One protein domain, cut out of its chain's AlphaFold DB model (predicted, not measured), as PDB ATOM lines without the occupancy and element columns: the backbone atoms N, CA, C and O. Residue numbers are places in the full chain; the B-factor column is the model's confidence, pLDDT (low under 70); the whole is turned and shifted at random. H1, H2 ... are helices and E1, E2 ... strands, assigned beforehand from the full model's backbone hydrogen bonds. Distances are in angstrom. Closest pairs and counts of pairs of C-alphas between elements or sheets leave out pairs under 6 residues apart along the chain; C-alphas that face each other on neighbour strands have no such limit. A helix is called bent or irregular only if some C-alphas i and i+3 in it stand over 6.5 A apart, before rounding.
ATOM      1  N   LYS A 186      55.232  16.596  59.687       79.69
ATOM      2  CA  LYS A 186      53.985  17.086  59.085       79.69
ATOM      3  C   LYS A 186      54.242  17.886  57.807       79.69
ATOM      4  O   LYS A 186      53.510  17.725  56.828       79.69
ATOM      5  N   ILE A 187      55.279  18.724  57.816       79.62
ATOM      6  CA  ILE A 187      55.648  19.573  56.679       79.62
ATOM      7  C   ILE A 187      56.128  18.706  55.511       79.62
ATOM      8  O   ILE A 187      55.631  18.851  54.394       79.62
ATOM      9  N   GLU A 188      57.026  17.753  55.767       80.88
ATOM     10  CA  GLU A 188      57.536  16.856  54.728       80.88
ATOM     11  C   GLU A 188      56.440  15.958  54.138       80.88
ATOM     12  O   GLU A 188      56.322  15.854  52.914       80.88
ATOM     13  N   VAL A 189      55.596  15.351  54.976       84.56
ATOM     14  CA  VAL A 189      54.477  14.516  54.508       84.56
ATOM     15  C   VAL A 189      53.523  15.334  53.639       84.56
ATOM     16  O   VAL A 189      53.153  14.894  52.549       84.56
ATOM     17  N   SER A 190      53.176  16.549  54.070       85.00
ATOM     18  CA  SER A 190      52.296  17.439  53.303       85.00
ATOM     19  C   SER A 190      52.886  17.776  51.932       85.00
ATOM     20  O   SER A 190      52.183  17.713  50.923       85.00
ATOM     21  N   LEU A 191      54.187  18.069  51.865       82.38
ATOM     22  CA  LEU A 191      54.877  18.351  50.605       82.38
ATOM     23  C   LEU A 191      54.948  17.134  49.685       82.38
ATOM     24  O   LEU A 191      54.747  17.267  48.479       82.38
ATOM     25  N   ARG A 192      55.195  15.936  50.226       83.44
ATOM     26  CA  ARG A 192      55.198  14.698  49.431       83.44
ATOM     27  C   ARG A 192      53.823  14.408  48.837       83.44
ATOM     28  O   ARG A 192      53.742  14.046  47.665       83.44
ATOM     29  N   ILE A 193      52.753  14.636  49.600       84.31
ATOM     30  CA  ILE A 193      51.376  14.537  49.094       84.31
ATOM     31  C   ILE A 193      51.147  15.554  47.966       84.31
ATOM     32  O   ILE A 193      50.618  15.196  46.916       84.31
ATOM     33  N   GLN A 194      51.596  16.801  48.128       80.75
ATOM     34  CA  GLN A 194      51.481  17.821  47.079       80.75
ATOM     35  C   GLN A 194      52.244  17.441  45.802       80.75
ATOM     36  O   GLN A 194      51.698  17.570  44.705       80.75
ATOM     37  N   LEU A 195      53.473  16.934  45.927       78.50
ATOM     38  CA  LEU A 195      54.265  16.452  44.793       78.50
ATOM     39  C   LEU A 195      53.589  15.270  44.092       78.50
ATOM     40  O   LEU A 195      53.545  15.246  42.865       78.50
ATOM     41  N   ALA A 196      53.020  14.326  44.846       78.56
ATOM     42  CA  ALA A 196      52.273  13.201  44.287       78.56
ATOM     43  C   ALA A 196      50.997  13.656  43.558       78.56
ATOM     44  O   ALA A 196      50.700  13.160  42.474       78.56
ATOM     45  N   ASN A 197      50.270  14.639  44.092       77.88
ATOM     46  CA  ASN A 197      49.086  15.198  43.432       77.88
ATOM     47  C   ASN A 197      49.454  15.937  42.141       77.88
ATOM     48  O   ASN A 197      48.779  15.772  41.122       77.88
ATOM     49  N   LYS A 198      50.567  16.687  42.153       76.19
ATOM     50  CA  LYS A 198      51.159  17.246  40.929       76.19
ATOM     51  C   LYS A 198      51.510  16.107  39.957       76.19
ATOM     52  O   LYS A 198      51.168  16.204  38.781       76.19
ATOM     53  N   GLY A 199      52.054  14.999  40.488       74.81
ATOM     54  CA  GLY A 199      52.233  13.660  39.884       74.81
ATOM     55  C   GLY A 199      51.079  13.256  38.979       74.81
ATOM     56  O   GLY A 199      51.168  13.224  37.749       74.81
ATOM     57  N   TYR A 200      49.964  12.983  39.641       75.31
ATOM     58  CA  TYR A 200      48.728  12.535  39.022       75.31
ATOM     59  C   TYR A 200      48.148  13.544  38.028       75.31
ATOM     60  O   TYR A 200      47.624  13.139  36.988       75.31
ATOM     61  N   TYR A 201      48.261  14.844  38.312       75.94
ATOM     62  CA  TYR A 201      47.853  15.890  37.377       75.94
ATOM     63  C   TYR A 201      48.647  15.820  36.064       75.94
ATOM     64  O   TYR A 201      48.049  15.800  34.985       75.94
ATOM     65  N   GLY A 202      49.977  15.713  36.143       73.06
ATOM     66  CA  GLY A 202      50.832  15.569  34.965       73.06
ATOM     67  C   GLY A 202      50.491  14.327  34.143       73.06
ATOM     68  O   GLY A 202      50.364  14.417  32.922       73.06
ATOM     69  N   MET A 203      50.243  13.191  34.800       71.94
ATOM     70  CA  MET A 203      49.807  11.959  34.129       71.94
ATOM     71  C   MET A 203      48.460  12.122  33.415       71.94
ATOM     72  O   MET A 203      48.280  11.611  32.308       71.94
ATOM     73  N   TYR A 204      47.507  12.838  34.016       80.56
ATOM     74  CA  TYR A 204      46.236  13.121  33.353       80.56
ATOM     75  C   TYR A 204      46.442  13.939  32.078       80.56
ATOM     76  O   TYR A 204      45.955  13.548  31.019       80.56
ATOM     77  N   MET A 205      47.201  15.031  32.175       76.50
ATOM     78  CA  MET A 205      47.408  15.953  31.057       76.50
ATOM     79  C   MET A 205      48.199  15.328  29.907       76.50
ATOM     80  O   MET A 205      47.904  15.604  28.751       76.50
ATOM     81  N   THR A 206      49.183  14.483  30.210       70.88
ATOM     82  CA  THR A 206      50.129  13.974  29.203       70.88
ATOM     83  C   THR A 206      49.793  12.591  28.665       70.88
ATOM     84  O   THR A 206      50.191  12.272  27.550       70.88
ATOM     85  N   LEU A 207      49.056  11.770  29.421       72.56
ATOM     86  CA  LEU A 207      48.738  10.395  29.027       72.56
ATOM     87  C   LEU A 207      47.237  10.204  28.837       72.56
ATOM     88  O   LEU A 207      46.784   9.882  27.743       72.56
ATOM     89  N   LEU A 208      46.445  10.414  29.889       76.62
ATOM     90  CA  LEU A 208      45.022  10.061  29.852       76.62
ATOM     91  C   LEU A 208      44.224  10.960  28.905       76.62
ATOM     92  O   LEU A 208      43.401  10.462  28.140       76.62
ATOM     93  N   ARG A 209      44.454  12.274  28.950       81.25
ATOM     94  CA  ARG A 209      43.701  13.246  28.153       81.25
ATOM     95  C   ARG A 209      43.976  13.105  26.647       81.25
ATOM     96  O   ARG A 209      42.996  13.030  25.910       81.25
ATOM     97  N   PRO A 210      45.231  12.953  26.171       76.69
ATOM     98  CA  PRO A 210      45.501  12.671  24.761       76.69
ATOM     99  C   PRO A 210      44.921  11.341  24.274       76.69
ATOM    100  O   PRO A 210      44.400  11.291  23.167       76.69
ATOM    101  N   ILE A 211      44.945  10.282  25.097       78.25
ATOM    102  CA  ILE A 211      44.345   8.982  24.738       78.25
ATOM    103  C   ILE A 211      42.834   9.119  24.521       78.25
ATOM    104  O   ILE A 211      42.296   8.576  23.561       78.25
ATOM    105  N   VAL A 212      42.146   9.852  25.400       83.50
ATOM    106  CA  VAL A 212      40.697  10.076  25.286       83.50
ATOM    107  C   VAL A 212      40.351  10.947  24.081       83.50
ATOM    108  O   VAL A 212      39.301  10.748  23.483       83.50
ATOM    109  N   LEU A 213      41.220  11.890  23.724       79.44
ATOM    110  CA  LEU A 213      41.024  12.810  22.602       79.44
ATOM    111  C   LEU A 213      41.591  12.298  21.272       79.44
ATOM    112  O   LEU A 213      41.500  12.981  20.254       79.44
ATOM    113  N   TYR A 214      42.180  11.105  21.248       78.62
ATOM    114  CA  TYR A 214      42.734  10.554  20.023       78.62
ATOM    115  C   TYR A 214      41.617  10.277  19.005       78.62
ATOM    116  O   TYR A 214      40.702   9.494  19.262       78.62
ATOM    117  N   GLY A 215      41.690  10.924  17.839       69.44
ATOM    118  CA  GLY A 215      40.689  10.787  16.780       69.44
ATOM    119  C   GLY A 215      39.391  11.568  17.019       69.44
ATOM    120  O   GLY A 215      38.442  11.395  16.242       69.44
ATOM    121  N   SER A 216      39.319  12.423  18.052       76.44
ATOM    122  CA  SER A 216      38.110  13.198  18.382       76.44
ATOM    123  C   SER A 216      37.733  14.223  17.307       76.44
ATOM    124  O   SER A 216      36.575  14.654  17.235       76.44
ATOM    125  N   GLU A 217      38.661  14.539  16.399       65.56
ATOM    126  CA  GLU A 217      38.424  15.368  15.216       65.56
ATOM    127  C   GLU A 217      37.341  14.813  14.273       65.56
ATOM    128  O   GLU A 217      36.715  15.579  13.541       65.56
ATOM    129  N   THR A 218      37.096  13.499  14.302       69.88
ATOM    130  CA  THR A 218      36.085  12.832  13.461       69.88
ATOM    131  C   THR A 218      34.720  12.708  14.134       69.88
ATOM    132  O   THR A 218      33.753  12.270  13.510       69.88
ATOM    133  N   TRP A 219      34.614  13.068  15.415       76.69
ATOM    134  CA  TRP A 219      33.397  12.831  16.179       76.69
ATOM    135  C   TRP A 219      32.330  13.878  15.850       76.69
ATOM    136  O   TRP A 219      32.582  15.079  15.862       76.69
ATOM    137  N   ALA A 220      31.096  13.428  15.631       75.56
ATOM    138  CA  ALA A 220      29.906  14.269  15.709       75.56
ATOM    139  C   ALA A 220      29.269  14.056  17.092       75.56
ATOM    140  O   ALA A 220      28.389  13.215  17.263       75.56
ATOM    141  N   LEU A 221      29.784  14.756  18.110       74.44
ATOM    142  CA  LEU A 221      29.270  14.634  19.482       74.44
ATOM    143  C   LEU A 221      27.855  15.217  19.582       74.44
ATOM    144  O   LEU A 221      27.605  16.314  19.085       74.44
ATOM    145  N   ARG A 222      26.949  14.500  20.255       81.31
ATOM    146  CA  ARG A 222      25.692  15.071  20.750       81.31
ATOM    147  C   ARG A 222      25.861  15.396  22.233       81.31
ATOM    148  O   ARG A 222      26.800  14.944  22.892       81.31
ATOM    149  N   ASN A 223      24.891  16.124  22.783       79.50
ATOM    150  CA  ASN A 223      24.887  16.517  24.196       79.50
ATOM    151  C   ASN A 223      25.083  15.322  25.150       79.50
ATOM    152  O   ASN A 223      25.685  15.468  26.208       79.50
ATOM    153  N   ALA A 224      24.599  14.127  24.794       83.69
ATOM    154  CA  ALA A 224      24.766  12.932  25.618       83.69
ATOM    155  C   ALA A 224      26.240  12.495  25.718       83.69
ATOM    156  O   ALA A 224      26.725  12.198  26.811       83.69
ATOM    157  N   GLU A 225      26.965  12.466  24.601       84.00
ATOM    158  CA  GLU A 225      28.374  12.085  24.549       84.00
ATOM    159  C   GLU A 225      29.272  13.149  25.205       84.00
ATOM    160  O   GLU A 225      30.165  12.796  25.980       84.00
ATOM    161  N   GLU A 226      28.977  14.440  25.021       81.56
ATOM    162  CA  GLU A 226      29.667  15.535  25.726       81.56
ATOM    163  C   GLU A 226      29.511  15.426  27.247       81.56
ATOM    164  O   GLU A 226      30.481  15.549  28.004       81.56
ATOM    165  N   GLN A 227      28.300  15.118  27.722       84.75
ATOM    166  CA  GLN A 227      28.073  14.884  29.147       84.75
ATOM    167  C   GLN A 227      28.858  13.669  29.650       84.75
ATOM    168  O   GLN A 227      29.390  13.717  30.763       84.75
ATOM    169  N   ARG A 228      28.998  12.603  28.848       86.25
ATOM    170  CA  ARG A 228      29.811  11.429  29.217       86.25
ATOM    171  C   ARG A 228      31.294  11.782  29.345       86.25
ATOM    172  O   ARG A 228      31.897  11.397  30.349       86.25
ATOM    173  N   LEU A 229      31.851  12.559  28.413       87.25
ATOM    174  CA  LEU A 229      33.236  13.052  28.482       87.25
ATOM    175  C   LEU A 229      33.453  13.955  29.702       87.25
ATOM    176  O   LEU A 229      34.381  13.737  30.483       87.25
ATOM    177  N   GLY A 230      32.541  14.898  29.948       86.62
ATOM    178  CA  GLY A 230      32.605  15.753  31.133       86.62
ATOM    179  C   GLY A 230      32.473  14.968  32.446       86.62
ATOM    180  O   GLY A 230      33.129  15.289  33.438       86.62
ATOM    181  N   VAL A 231      31.641  13.922  32.496       90.06
ATOM    182  CA  VAL A 231      31.546  13.034  33.670       90.06
ATOM    183  C   VAL A 231      32.843  12.256  33.872       90.06
ATOM    184  O   VAL A 231      33.277  12.128  35.021       90.06
ATOM    185  N   PHE A 232      33.459  11.758  32.799       91.38
ATOM    186  CA  PHE A 232      34.751  11.080  32.854       91.38
ATOM    187  C   PHE A 232      35.846  11.999  33.413       91.38
ATOM    188  O   PHE A 232      36.450  11.658  34.432       91.38
ATOM    189  N   GLU A 233      36.032  13.191  32.840       88.00
ATOM    190  CA  GLU A 233      37.044  14.154  33.297       88.00
ATOM    191  C   GLU A 233      36.836  14.517  34.767       88.00
ATOM    192  O   GLU A 233      37.745  14.390  35.587       88.00
ATOM    193  N   ARG A 234      35.600  14.845  35.164       90.31
ATOM    194  CA  ARG A 234      35.293  15.143  36.568       90.31
ATOM    195  C   ARG A 234      35.531  13.943  37.493       90.31
ATOM    196  O   ARG A 234      35.783  14.144  38.680       90.31
ATOM    197  N   LYS A 235      35.394  12.695  37.028       89.75
ATOM    198  CA  LYS A 235      35.737  11.507  37.835       89.75
ATOM    199  C   LYS A 235      37.247  11.402  38.035       89.75
ATOM    200  O   LYS A 235      37.666  11.122  39.154       89.75
ATOM    201  N   VAL A 236      38.033  11.643  36.988       87.81
ATOM    202  CA  VAL A 236      39.500  11.633  37.065       87.81
ATOM    203  C   VAL A 236      39.993  12.764  37.965       87.81
ATOM    204  O   VAL A 236      40.663  12.491  38.954       87.81
ATOM    205  N   LEU A 237      39.565  14.006  37.729       86.69
ATOM    206  CA  LEU A 237      39.994  15.165  38.521       86.69
ATOM    207  C   LEU A 237      39.635  15.036  40.012       86.69
ATOM    208  O   LEU A 237      40.437  15.402  40.863       86.69
ATOM    209  N   ARG A 238      38.484  14.444  40.367       88.69
ATOM    210  CA  ARG A 238      38.152  14.177  41.784       88.69
ATOM    211  C   ARG A 238      39.053  13.140  42.443       88.69
ATOM    212  O   ARG A 238      39.212  13.190  43.655       88.69
ATOM    213  N   LYS A 239      39.624  12.205  41.680       85.56
ATOM    214  CA  LYS A 239      40.642  11.288  42.211       85.56
ATOM    215  C   LYS A 239      41.977  12.000  42.427       85.56
ATOM    216  O   LYS A 239      42.662  11.678  43.384       85.56
ATOM    217  N   ILE A 240      42.313  12.962  41.565       84.38
ATOM    218  CA  ILE A 240      43.562  13.736  41.637       84.38
ATOM    219  C   ILE A 240      43.535  14.721  42.809       84.38
ATOM    220  O   ILE A 240      44.473  14.766  43.597       84.38
ATOM    221  N   TYR A 241      42.465  15.506  42.929       83.94
ATOM    222  CA  TYR A 241      42.353  16.538  43.965       83.94
ATOM    223  C   TYR A 241      41.811  16.010  45.296       83.94
ATOM    224  O   TYR A 241      42.028  16.631  46.332       83.94
ATOM    225  N   GLY A 242      41.133  14.860  45.283       83.62
ATOM    226  CA  GLY A 242      40.570  14.250  46.480       83.62
ATOM    227  C   GLY A 242      39.357  15.000  47.056       83.62
ATOM    228  O   GLY A 242      38.775  15.877  46.404       83.62
ATOM    229  N   PRO A 243      38.909  14.604  48.261       84.94
ATOM    230  CA  PRO A 243      37.853  15.290  49.001       84.94
ATOM    231  C   PRO A 243      38.360  16.595  49.631       84.94
ATOM    232  O   PRO A 243      39.557  16.770  49.854       84.94
ATOM    233  N   VAL A 244      37.439  17.500  49.962       82.69
ATOM    234  CA  VAL A 244      37.745  18.754  50.668       82.69
ATOM    235  C   VAL A 244      37.148  18.709  52.061       82.69
ATOM    236  O   VAL A 244      36.023  18.260  52.253       82.69
ATOM    237  N   PHE A 245      37.921  19.176  53.034       83.75
ATOM    238  CA  PHE A 245      37.465  19.291  54.408       83.75
ATOM    239  C   PHE A 245      36.589  20.535  54.571       83.75
ATOM    240  O   PHE A 245      37.054  21.657  54.343       83.75
ATOM    241  N   ASN A 246      35.334  20.339  54.968       84.81
ATOM    242  CA  ASN A 246      34.430  21.428  55.306       84.81
ATOM    243  C   ASN A 246      34.603  21.794  56.789       84.81
ATOM    244  O   ASN A 246      34.393  20.966  57.669       84.81
ATOM    245  N   ARG A 247      34.986  23.048  57.061       84.25
ATOM    246  CA  ARG A 247      35.223  23.554  58.425       84.25
ATOM    247  C   ARG A 247      33.941  23.815  59.215       84.25
ATOM    248  O   ARG A 247      34.005  23.877  60.435       84.25
ATOM    249  N   GLU A 248      32.812  23.990  58.538       86.75
ATOM    250  CA  GLU A 248      31.520  24.265  59.178       86.75
ATOM    251  C   GLU A 248      30.865  22.974  59.667       86.75
ATOM    252  O   GLU A 248      30.329  22.930  60.769       86.75
ATOM    253  N   THR A 249      30.950  21.906  58.870       84.75
ATOM    254  CA  THR A 249      30.378  20.597  59.219       84.75
ATOM    255  C   THR A 249      31.393  19.629  59.823       84.75
ATOM    256  O   THR A 249      31.001  18.566  60.286       84.75
ATOM    257  N   ASN A 250      32.686  19.981  59.850       86.75
ATOM    258  CA  ASN A 250      33.791  19.113  60.282       86.75
ATOM    259  C   ASN A 250      33.866  17.764  59.533       86.75
ATOM    260  O   ASN A 250      34.405  16.782  60.044       86.75
ATOM    261  N   GLU A 251      33.377  17.717  58.292       89.44
ATOM    262  CA  GLU A 251      33.331  16.504  57.474       89.44
ATOM    263  C   GLU A 251      34.128  16.647  56.173       89.44
ATOM    264  O   GLU A 251      34.256  17.726  55.587       89.44
ATOM    265  N   TRP A 252      34.649  15.519  55.685       83.62
ATOM    266  CA  TRP A 252      35.263  15.431  54.364       83.62
ATOM    267  C   TRP A 252      34.186  15.245  53.305       83.62
ATOM    268  O   TRP A 252      33.593  14.174  53.179       83.62
ATOM    269  N   ILE A 253      33.966  16.285  52.509       88.06
ATOM    270  CA  ILE A 253      32.956  16.281  51.459       88.06
ATOM    271  C   ILE A 253      33.577  16.032  50.088       88.06
ATOM    272  O   ILE A 253      34.736  16.347  49.797       88.06
ATOM    273  N   LYS A 254      32.767  15.457  49.201       84.88
ATOM    274  CA  LYS A 254      33.123  15.311  47.794       84.88
ATOM    275  C   LYS A 254      33.245  16.694  47.153       84.88
ATOM    276  O   LYS A 254      32.305  17.477  47.196       84.88
ATOM    277  N   LEU A 255      34.356  16.931  46.462       84.88
ATOM    278  CA  LEU A 255      34.614  18.184  45.757       84.88
ATOM    279  C   LEU A 255      33.504  18.503  44.734       84.88
ATOM    280  O   LEU A 255      33.233  17.720  43.801       84.88
ATOM    281  N   HIS A 256      32.861  19.659  44.915       85.94
ATOM    282  CA  HIS A 256      31.776  20.126  44.055       85.94
ATOM    283  C   HIS A 256      32.294  20.564  42.674       85.94
ATOM    284  O   HIS A 256      33.463  20.898  42.484       85.94
ATOM    285  N   ASN A 257      31.406  20.579  41.671       85.00
ATOM    286  CA  ASN A 257      31.778  20.901  40.285       85.00
ATOM    287  C   ASN A 257      32.377  22.307  40.122       85.00
ATOM    288  O   ASN A 257      33.241  22.492  39.269       85.00
ATOM    289  N   TYR A 258      31.918  23.289  40.904       83.19
ATOM    290  CA  TYR A 258      32.446  24.654  40.840       83.19
ATOM    291  C   TYR A 258      33.874  24.734  41.407       83.19
ATOM    292  O   TYR A 258      34.727  25.414  40.841       83.19
ATOM    293  N   GLU A 259      34.167  23.980  42.467       82.50
ATOM    294  CA  GLU A 259      35.492  23.945  43.097       82.50
ATOM    295  C   GLU A 259      36.505  23.200  42.245       82.50
ATOM    296  O   GLU A 259      37.631  23.667  42.101       82.50
ATOM    297  N   LEU A 260      36.088  22.102  41.607       83.44
ATOM    298  CA  LEU A 260      36.894  21.407  40.600       83.44
ATOM    299  C   LEU A 260      37.356  22.356  39.501       83.44
ATOM    300  O   LEU A 260      38.536  22.381  39.175       83.44
ATOM    301  N   LYS A 261      36.443  23.169  38.962       80.88
ATOM    302  CA  LYS A 261      36.775  24.151  37.922       80.88
ATOM    303  C   LYS A 261      37.735  25.222  38.436       80.88
ATOM    304  O   LYS A 261      38.685  25.571  37.741       80.88
ATOM    305  N   ARG A 262      37.529  25.695  39.671       81.88
ATOM    306  CA  ARG A 262      38.421  26.666  40.330       81.88
ATOM    307  C   ARG A 262      39.829  26.110  40.560       81.88
ATOM    308  O   ARG A 262      40.789  26.871  40.500       81.88
ATOM    309  N   GLN A 263      39.958  24.818  40.851       80.44
ATOM    310  CA  GLN A 263      41.254  24.168  41.069       80.44
ATOM    311  C   GLN A 263      41.942  23.769  39.760       80.44
ATOM    312  O   GLN A 263      43.156  23.896  39.657       80.44
ATOM    313  N   PHE A 264      41.181  23.318  38.759       79.31
ATOM    314  CA  PHE A 264      41.725  22.873  37.476       79.31
ATOM    315  C   PHE A 264      42.210  24.040  36.606       79.31
ATOM    316  O   PHE A 264      43.215  23.894  35.915       79.31
ATOM    317  N   GLN A 265      41.521  25.194  36.654       72.50
ATOM    318  CA  GLN A 265      41.890  26.454  35.974       72.50
ATOM    319  C   GLN A 265      42.190  26.318  34.471       72.50
ATOM    320  O   GLN A 265      42.835  27.173  33.868       72.50
ATOM    321  N   ARG A 266      41.698  25.245  33.853       70.19
ATOM    322  CA  ARG A 266      41.833  24.940  32.434       70.19
ATOM    323  C   ARG A 266      40.461  24.626  31.849       70.19
ATOM    324  O   ARG A 266      39.557  24.237  32.592       70.19
ATOM    325  N   PRO A 267      40.279  24.832  30.537       70.00
ATOM    326  CA  PRO A 267      39.041  24.446  29.889       70.00
ATOM    327  C   PRO A 267      38.853  22.927  29.989       70.00
ATOM    328  O   PRO A 267      39.776  22.160  29.727       70.00
ATOM    329  N   ASP A 268      37.650  22.515  30.388       72.88
ATOM    330  CA  ASP A 268      37.215  21.114  30.391       72.88
ATOM    331  C   ASP A 268      37.403  20.506  28.981       72.88
ATOM    332  O   ASP A 268      37.362  21.240  27.991       72.88
ATOM    333  N   ILE A 269      37.535  19.178  28.862       75.12
ATOM    334  CA  ILE A 269      37.623  18.441  27.577       75.12
ATOM    335  C   ILE A 269      36.594  18.954  26.557       75.12
ATOM    336  O   ILE A 269      36.921  19.154  25.398       75.12
ATOM    337  N   VAL A 270      35.368  19.233  27.006       68.50
ATOM    338  CA  VAL A 270      34.267  19.704  26.148       68.50
ATOM    339  C   VAL A 270      34.418  21.181  25.746       68.50
ATOM    340  O   VAL A 270      33.995  21.578  24.669       68.50
ATOM    341  N   LYS A 271      35.010  22.019  26.607       60.62
ATOM    342  CA  LYS A 271      35.089  23.481  26.421       60.62
ATOM    343  C   LYS A 271      36.370  23.951  25.749       60.62
ATOM    344  O   LYS A 271      36.412  25.057  25.225       60.62
ATOM    345  N   GLU A 272      37.421  23.142  25.786       55.56
ATOM    346  CA  GLU A 272      38.648  23.422  25.042       55.56
ATOM    347  C   GLU A 272      38.436  23.288  23.524       55.56
ATOM    348  O   GLU A 272      39.220  23.823  22.742       55.56
ATOM    349  N   GLU A 273      37.348  22.621  23.130       49.19
ATOM    350  CA  GLU A 273      36.993  22.284  21.755       49.19
ATOM    351  C   GLU A 273      35.967  23.228  21.107       49.19
ATOM    352  O   GLU A 273      35.714  23.073  19.913       49.19
ATOM    353  N   GLU A 274      35.398  24.212  21.820       43.78
ATOM    354  CA  GLU A 274      34.551  25.231  21.182       43.78
ATOM    355  C   GLU A 274      35.430  26.244  20.427       43.78
ATOM    356  O   GLU A 274      36.143  27.039  21.051       43.78
ATOM    357  N   PRO A 275      35.410  26.268  19.082       41.62
ATOM    358  CA  PRO A 275      36.105  27.292  18.331       41.62
ATOM    359  C   PRO A 275      35.286  28.580  18.406       41.62
ATOM    360  O   PRO A 275      34.074  28.582  18.182       41.62
ATOM    361  N   ILE A 276      35.963  29.709  18.612       40.09
ATOM    362  CA  ILE A 276      35.417  31.016  18.243       40.09
ATOM    363  C   ILE A 276      35.207  30.988  16.718       40.09
ATOM    364  O   ILE A 276      36.132  31.214  15.945       40.09
ATOM    365  N   GLY A 277      33.990  30.638  16.293       37.22
ATOM    366  CA  GLY A 277      33.550  30.628  14.898       37.22
ATOM    367  C   GLY A 277      33.848  29.337  14.123       37.22
ATOM    368  O   GLY A 277      34.981  29.089  13.731       37.22
ATOM    369  N   LYS A 278      32.789  28.559  13.845       37.69
ATOM    370  CA  LYS A 278      32.577  27.612  12.717       37.69
ATOM    371  C   LYS A 278      33.824  27.031  12.002       37.69
ATOM    372  O   LYS A 278      33.874  27.015  10.773       37.69
ATOM    373  N   ARG A 279      34.821  26.518  12.725       40.72
ATOM    374  CA  ARG A 279      35.961  25.766  12.164       40.72
ATOM    375  C   ARG A 279      36.106  24.404  12.848       40.72
ATOM    376  O   ARG A 279      35.598  24.248  13.955       40.72
ATOM    377  N   PRO A 280      36.739  23.412  12.189       47.69
ATOM    378  CA  PRO A 280      36.804  22.041  12.683       47.69
ATOM    379  C   PRO A 280      37.514  21.954  14.035       47.69
ATOM    380  O   PRO A 280      38.389  22.769  14.335       47.69
ATOM    381  N   ARG A 281      37.124  20.940  14.812       54.09
ATOM    382  CA  ARG A 281      37.641  20.613  16.146       54.09
ATOM    383  C   ARG A 281      39.173  20.554  16.133       54.09
ATOM    384  O   ARG A 281      39.765  20.069  15.168       54.09
ATOM    385  N   LEU A 282      39.803  21.078  17.188       51.56
ATOM    386  CA  LEU A 282      41.256  21.017  17.356       51.56
ATOM    387  C   LEU A 282      41.683  19.547  17.325       51.56
ATOM    388  O   LEU A 282      41.145  18.734  18.070       51.56
ATOM    389  N   ARG A 283      42.634  19.200  16.454       52.62
ATOM    390  CA  ARG A 283      43.194  17.842  16.433       52.62
ATOM    391  C   ARG A 283      43.900  17.595  17.764       52.62
ATOM    392  O   ARG A 283      44.429  18.542  18.348       52.62
TER     393      ARG A 283
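AT A GLANCE: This is residues 186 to 283 of the 320 residues of the protein "Ribosome biogenesis protein TSR3 isoform X1" of Aphis craccivora (UniProt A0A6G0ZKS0). Helices H1 and H2 form a narrow V-shaped hairpin, opening toward their link; H3 packs on H2, and the small hairpin E1-E2 lies beyond H2's last residue. Residues 186 to 193 of H1 stick out. The 98 printed residues include H1, H2, E1, E2, H3 in chain order, mostly helix, with antiparallel strands; the whole is loose, radius of gyration of the C-alphas 16.2 A, spanning 50 by 28 by 21 A.

IN THESE COORDINATES: Find C-alpha 186 at (53.985, 17.086, 59.085); H1 runs to 213, 39.0 A, kinked 25 degrees near 205 and only just irregular, C-alphas 206 to 209 being 6.6 A. Next come H2, 223 to 241, 26.4 A; E1, 244 to 246; E2, 251 to 253; and H3, 257 to 264, ending at C-alpha (41.725, 22.873, 37.476).

HOW THE PARTS SIT: Look at Tyr 200 and Ile 240, the closest C-alphas, 5.9 A: H1 (197 to 204 alone) touches H2 (236 to 241 alone), opposite ways at a shallow tilt of 24 degrees. H2, with 234 to 238 alone, touches H3 at a steep 61 degrees, closest C-alphas Leu 237 and Leu 260, 7.3 A. H1 and H3 are apart. In E1-E2, N 244 and O 253 are 2.9 A apart, within hydrogen-bond range. Every O i to N i+4 pair is within range in H2 and H3, 22 of 24 in H1.

THE WHOLE: C-alphas 186 and 278, the farthest apart, are 52.1 A apart. The printed part has no cut; no link is long. Residues 265 to 283 hold no named element; pLDDT is under 70 at 215, 217 to 218 and 270 to 283.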